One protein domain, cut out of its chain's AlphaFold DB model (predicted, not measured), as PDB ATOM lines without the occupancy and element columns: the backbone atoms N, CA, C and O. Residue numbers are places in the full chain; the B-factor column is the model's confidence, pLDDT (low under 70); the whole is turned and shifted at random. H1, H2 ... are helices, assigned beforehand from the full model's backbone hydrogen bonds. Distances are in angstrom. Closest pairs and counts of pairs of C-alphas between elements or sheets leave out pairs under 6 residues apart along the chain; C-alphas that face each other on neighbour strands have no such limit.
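What this domain is: This is residues 2 to 46 of the 258 residues of the protein "Ion-translocating oxidoreductase complex subunit C" of Xanthomonadales bacterium (UniProt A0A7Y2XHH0). The longest helix, H3, makes one end of this elongated model, and a small loose lobe makes the other; in that lobe the short helices H1 and H2 are near each other, with the looping link of residues 10 to 18 joining them. The link of residues 23 to 28 runs between the two ends like a bridge. The printed part has 45 residues with three named helices, in the order H1, H2, H3, and no named strand; its class is all helix. It is only just loose, close to extended, with a radius of gyration of the C-alphas of 14.0 A and spans of 37 by 19 by 15 A.

How they stand to each other: Look first at H3, residues 29 to 41, which touches no helix. Go back along the chain to H2, residues 19 to 22; H2 and H3 are apart. Then find H1, residues 2 to 9, which is also apart from H3. H1 and H2 are close but not clearly touching: their closest C-alphas, those of Asp 2 and Pro 19, are 6.5 A apart. In H1 and H3 every O i to N i+4 pair is within hydrogen-bond range, while H2 is too short for such a pair.

Where its parts are: Find C-alpha 29 at (-27.499, 4.812, -14.520); from there H3 runs 17.3 A to C-alpha 41 at (-38.825, 13.448, -4.719). H2 measures 5.6 A from C-alpha 19 to C-alpha 22. H1 begins at C-alpha 2, at (-25.177, -1.455, -29.512), and measures 10.0 A to C-alpha 9.

The domain as a whole: The two C-alphas farthest apart are those of Ser 15 and Ser 41, at 39.0 A. The printed part has no cut, and both links between helices are short. The mean pLDDT of the printed part is 92.4, and no printed residue is under 70.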
ATOM      1  N   ASP A   2     -25.037  -0.255 -28.677       86.81
ATOM      2  CA  ASP A   2     -25.177  -1.455 -29.512       86.81
ATOM      3  C   ASP A   2     -24.347  -2.650 -29.020       86.81
ATOM      4  O   ASP A   2     -24.842  -3.768 -28.988       86.81
ATOM      5  N   GLN A   3     -23.129  -2.420 -28.515       87.69
ATOM      6  CA  GLN A   3     -22.277  -3.481 -27.956       87.69
ATOM      7  C   GLN A   3     -22.912  -4.107 -26.711       87.69
ATOM      8  O   GLN A   3     -22.802  -5.309 -26.501       87.69
ATOM      9  N   LEU A   4     -23.596  -3.312 -25.879       91.38
ATOM     10  CA  LEU A   4     -24.321  -3.838 -24.720       91.38
ATOM     11  C   LEU A   4     -25.533  -4.651 -25.170       91.38
ATOM     12  O   LEU A   4     -25.787  -5.711 -24.610       91.38
ATOM     13  N   VAL A   5     -26.257  -4.185 -26.192       91.94
ATOM     14  CA  VAL A   5     -27.389  -4.923 -26.771       91.94
ATOM     15  C   VAL A   5     -26.924  -6.270 -27.325       91.94
ATOM     16  O   VAL A   5     -27.523  -7.300 -27.019       91.94
ATOM     17  N   GLN A   6     -25.813  -6.288 -28.056       90.44
ATOM     18  CA  GLN A   6     -25.231  -7.514 -28.587       90.44
ATOM     19  C   GLN A   6     -24.764  -8.453 -27.472       90.44
ATOM     20  O   GLN A   6     -25.125  -9.623 -27.471       90.44
ATOM     21  N   LEU A   7     -24.017  -7.957 -26.484       91.25
ATOM     22  CA  LEU A   7     -23.469  -8.800 -25.418       91.25
ATOM     23  C   LEU A   7     -24.539  -9.342 -24.461       91.25
ATOM     24  O   LEU A   7     -24.418 -10.469 -23.990       91.25
ATOM     25  N   VAL A   8     -25.567  -8.548 -24.146       94.00
ATOM     26  CA  VAL A   8     -26.581  -8.906 -23.139       94.00
ATOM     27  C   VAL A   8     -27.790  -9.594 -23.766       94.00
ATOM     28  O   VAL A   8     -28.308 -10.552 -23.198       94.00
ATOM     29  N   ALA A   9     -28.258  -9.115 -24.922       93.00
ATOM     30  CA  ALA A   9     -29.470  -9.615 -25.570       93.00
ATOM     31  C   ALA A   9     -29.191 -10.487 -26.806       93.00
ATOM     32  O   ALA A   9     -30.140 -11.029 -27.372       93.00
ATOM     33  N   ASN A  10     -27.925 -10.629 -27.225       93.56
ATOM     34  CA  ASN A  10     -27.521 -11.337 -28.445       93.56
ATOM     35  C   ASN A  10     -28.279 -10.852 -29.693       93.56
ATOM     36  O   ASN A  10     -28.740 -11.645 -30.515       93.56
ATOM     37  N   ARG A  11     -28.459  -9.529 -29.797       92.38
ATOM     38  CA  ARG A  11     -29.114  -8.849 -30.923       92.38
ATOM     39  C   ARG A  11     -28.178  -7.814 -31.523       92.38
ATOM     40  O   ARG A  11     -27.504  -7.093 -30.794       92.38
ATOM     41  N   GLU A  12     -28.175  -7.720 -32.842       89.44
ATOM     42  CA  GLU A  12     -27.355  -6.761 -33.575       89.44
ATOM     43  C   GLU A  12     -28.214  -5.584 -34.034       89.44
ATOM     44  O   GLU A  12     -29.247  -5.773 -34.676       89.44
ATOM     45  N   VAL A  13     -27.809  -4.370 -33.657       90.25
ATOM     46  CA  VAL A  13     -28.486  -3.140 -34.078       90.25
ATOM     47  C   VAL A  13     -28.065  -2.846 -35.521       90.25
ATOM     48  O   VAL A  13     -26.863  -2.815 -35.792       90.25
ATOM     49  N   PRO A  14     -29.008  -2.641 -36.458       88.75
ATOM     50  CA  PRO A  14     -28.654  -2.343 -37.840       88.75
ATOM     51  C   PRO A  14     -27.899  -1.012 -37.938       88.75
ATOM     52  O   PRO A  14     -28.138  -0.094 -37.154       88.75
ATOM     53  N   SER A  15     -27.018  -0.887 -38.936       85.62
ATOM     54  CA  SER A  15     -26.311   0.371 -39.214       85.62
ATOM     55  C   SER A  15     -27.303   1.526 -39.390       85.62
ATOM     56  O   SER A  15     -28.290   1.416 -40.122       85.62
ATOM     57  N   GLY A  16     -27.058   2.627 -38.676       84.06
ATOM     58  CA  GLY A  16     -27.948   3.791 -38.630       84.06
ATOM     59  C   GLY A  16     -29.268   3.588 -37.874       84.06
ATOM     60  O   GLY A  16     -30.046   4.539 -37.778       84.06
ATOM     61  N   GLY A  17     -29.521   2.393 -37.340       87.62
ATOM     62  CA  GLY A  17     -30.665   2.093 -36.490       87.62
ATOM     63  C   GLY A  17     -30.437   2.468 -35.030       87.62
ATOM     64  O   GLY A  17     -29.360   2.903 -34.618       87.62
ATOM     65  N   LEU A  18     -31.484   2.289 -34.236       90.25
ATOM     66  CA  LEU A  18     -31.473   2.500 -32.794       90.25
ATOM     67  C   LEU A  18     -31.664   1.165 -32.065       90.25
ATOM     68  O   LEU A  18     -32.332   0.270 -32.586       90.25
ATOM     69  N   PRO A  19     -31.191   1.031 -30.812       91.12
ATOM     70  CA  PRO A  19     -31.504  -0.129 -29.972       91.12
ATOM     71  C   PRO A  19     -33.002  -0.480 -29.915       91.12
ATOM     72  O   PRO A  19     -33.365  -1.650 -29.779       91.12
ATOM     73  N   THR A  20     -33.884   0.514 -30.067       93.69
ATOM     74  CA  THR A  20     -35.340   0.326 -30.091       93.69
ATOM     75  C   THR A  20     -35.821  -0.496 -31.282       93.69
ATOM     76  O   THR A  20     -36.814  -1.208 -31.146       93.69
ATOM     77  N   ASP A  21     -35.105  -0.466 -32.407       92.62
ATOM     78  CA  ASP A  21     -35.447  -1.228 -33.617       92.62
ATOM     79  C   ASP A  21     -35.292  -2.739 -33.394       92.62
ATOM     80  O   ASP A  21     -35.957  -3.547 -34.037       92.62
ATOM     81  N   VAL A  22     -34.467  -3.126 -32.414       93.56
ATOM     82  CA  VAL A  22     -34.304  -4.512 -31.953       93.56
ATOM     83  C   VAL A  22     -34.973  -4.759 -30.599       93.56
ATOM     84  O   VAL A  22     -34.649  -5.723 -29.898       93.56
ATOM     85  N   GLY A  23     -35.914  -3.895 -30.210       93.38
ATOM     86  CA  GLY A  23     -36.715  -4.025 -28.991       93.38
ATOM     87  C   GLY A  23     -35.921  -3.857 -27.695       93.38
ATOM     88  O   GLY A  23     -36.309  -4.423 -26.675       93.38
ATOM     89  N   CYS A  24     -34.804  -3.129 -27.730       94.12
ATOM     90  CA  CYS A  24     -33.965  -2.861 -26.566       94.12
ATOM     91  C   CYS A  24     -33.981  -1.370 -26.206       94.12
ATOM     92  O   CYS A  24     -33.983  -0.500 -27.072       94.12
ATOM     93  N   LEU A  25     -33.948  -1.067 -24.908       93.06
ATOM     94  CA  LEU A  25     -33.759   0.289 -24.398       93.06
ATOM     95  C   LEU A  25     -32.556   0.292 -23.458       93.06
ATOM     96  O   LEU A  25     -32.571  -0.379 -22.428       93.06
ATOM     97  N   VAL A  26     -31.523   1.052 -23.810       92.69
ATOM     98  CA  VAL A  26     -30.317   1.205 -22.991       92.69
ATOM     99  C   VAL A  26     -30.379   2.563 -22.301       92.69
ATOM    100  O   VAL A  26     -30.617   3.580 -22.944       92.69
ATOM    101  N   GLN A  27     -30.205   2.585 -20.980       91.62
ATOM    102  CA  GLN A  27     -30.242   3.811 -20.182       91.62
ATOM    103  C   GLN A  27     -28.984   3.928 -19.331       91.62
ATOM    104  O   GLN A  27     -28.540   2.962 -18.710       91.62
ATOM    105  N   ASN A  28     -28.419   5.134 -19.269       90.50
ATOM    106  CA  ASN A  28     -27.355   5.430 -18.319       90.50
ATOM    107  C   ASN A  28     -27.911   5.385 -16.886       90.50
ATOM    108  O   ASN A  28     -29.016   5.862 -16.625       90.50
ATOM    109  N   VAL A  29     -27.117   4.885 -15.940       92.00
ATOM    110  CA  VAL A  29     -27.499   4.812 -14.520       92.00
ATOM    111  C   VAL A  29     -27.854   6.191 -13.949       92.00
ATOM    112  O   VAL A  29     -28.812   6.314 -13.193       92.00
ATOM    113  N   GLY A  30     -27.143   7.248 -14.353       91.19
ATOM    114  CA  GLY A  30     -27.454   8.621 -13.950       91.19
ATOM    115  C   GLY A  30     -28.809   9.108 -14.466       91.19
ATOM    116  O   GLY A  30     -29.497   9.841 -13.762       91.19
ATOM    117  N   THR A  31     -29.228   8.661 -15.654       92.19
ATOM    118  CA  THR A  31     -30.570   8.948 -16.181       92.19
ATOM    119  C   THR A  31     -31.636   8.226 -15.363       92.19
ATOM    120  O   THR A  31     -32.625   8.843 -14.983       92.19
ATOM    121  N   ALA A  32     -31.423   6.946 -15.042       93.81
ATOM    122  CA  ALA A  32     -32.351   6.178 -14.213       93.81
ATOM    123  C   ALA A  32     -32.517   6.793 -12.810       93.81
ATOM    124  O   ALA A  32     -33.642   6.940 -12.338       93.81
ATOM    125  N   ALA A  33     -31.416   7.218 -12.181       93.44
ATOM    126  CA  ALA A  33     -31.447   7.915 -10.895       93.44
ATOM    127  C   ALA A  33     -32.213   9.249 -10.975       93.44
ATOM    128  O   ALA A  33     -33.077   9.510 -10.148       93.44
ATOM    129  N   ALA A  34     -31.976  10.052 -12.016       93.81
ATOM    130  CA  ALA A  34     -32.686  11.317 -12.200       93.81
ATOM    131  C   ALA A  34     -34.199  11.133 -12.427       93.81
ATOM    132  O   ALA A  34     -34.994  11.957 -11.984       93.81
ATOM    133  N   ILE A  35     -34.609  10.057 -13.110       95.00
ATOM    134  CA  ILE A  35     -36.030   9.711 -13.273       95.00
ATOM    135  C   ILE A  35     -36.655   9.375 -11.915       95.00
ATOM    136  O   ILE A  35     -37.764   9.823 -11.628       95.00
ATOM    137  N   PHE A  36     -35.947   8.614 -11.078       95.56
ATOM    138  CA  PHE A  36     -36.400   8.304  -9.725       95.56
ATOM    139  C   PHE A  36     -36.579   9.576  -8.885       95.56
ATOM    140  O   PHE A  36     -37.655   9.776  -8.324       95.56
ATOM    141  N   ASP A  37     -35.576  10.459  -8.860       94.56
ATOM    142  CA  ASP A  37     -35.629  11.718  -8.103       94.56
ATOM    143  C   ASP A  37     -36.793  12.610  -8.566       94.56
ATOM    144  O   ASP A  37     -37.498  13.206  -7.747       94.56
ATOM    145  N   TRP A  38     -37.066  12.639  -9.872       96.56
ATOM    146  CA  TRP A  38     -38.187  13.396 -10.418       96.56
ATOM    147  C   TRP A  38     -39.549  12.833  -9.997       96.56
ATOM    148  O   TRP A  38     -40.420  13.598  -9.591       96.56
ATOM    149  N   ILE A  39     -39.742  11.514 -10.062       97.31
ATOM    150  CA  ILE A  39     -41.038  10.886  -9.756       97.31
ATOM    151  C   ILE A  39     -41.301  10.850  -8.246       97.31
ATOM    152  O   ILE A  39     -42.421  11.106  -7.811       97.31
ATOM    153  N   VAL A  40     -40.289  10.500  -7.453       97.62
ATOM    154  CA  VAL A  40     -40.450  10.225  -6.017       97.62
ATOM    155  C   VAL A  40     -40.238  11.478  -5.177       97.62
ATOM    156  O   VAL A  40     -41.006  11.732  -4.252       97.62
ATOM    157  N   SER A  41     -39.220  12.272  -5.504       95.69
ATOM    158  CA  SER A  41     -38.825  13.448  -4.719       95.69
ATOM    159  C   SER A  41     -39.332  14.761  -5.317       95.69
ATOM    160  O   SER A  41     -39.127  15.818  -4.722       95.69
ATOM    161  N   ASN A  42     -39.992  14.713  -6.484       95.94
ATOM    162  CA  ASN A  42     -40.400  15.886  -7.264       95.94
ATOM    163  C   ASN A  42     -39.224  16.841  -7.555       95.94
ATOM    164  O   ASN A  42     -39.403  18.057  -7.678       95.94
ATOM    165  N   GLU A  43     -38.008  16.296  -7.649       95.12
ATOM    166  CA  GLU A  43     -36.800  17.064  -7.932       95.12
ATOM    167  C   GLU A  43     -36.443  16.910  -9.418       95.12
ATOM    168  O   GLU A  43     -36.107  15.812  -9.866       95.12
ATOM    169  N   PRO A  44     -36.514  17.982 -10.229       94.56
ATOM    170  CA  PRO A  44     -36.052  17.911 -11.608       94.56
ATOM    171  C   PRO A  44     -34.526  17.755 -11.651       94.56
ATOM    172  O   PRO A  44     -33.831  17.993 -10.666       94.56
ATOM    173  N   LEU A  45     -33.969  17.422 -12.821       94.94
ATOM    174  CA  LEU A  45     -32.518  17.316 -13.002       94.94
ATOM    175  C   LEU A  45     -31.833  18.689 -12.835       94.94
ATOM    176  O   LEU A  45     -31.583  19.402 -13.807       94.94
ATOM    177  N   VAL A  46     -31.520  19.050 -11.593       95.06
ATOM    178  CA  VAL A  46     -30.834  20.295 -11.209       95.06
ATOM    179  C   VAL A  46     -29.369  20.067 -10.877       95.06
ATOM    180  O   VAL A  46     -28.577  21.010 -10.884       95.06
TER     181      VAL A  46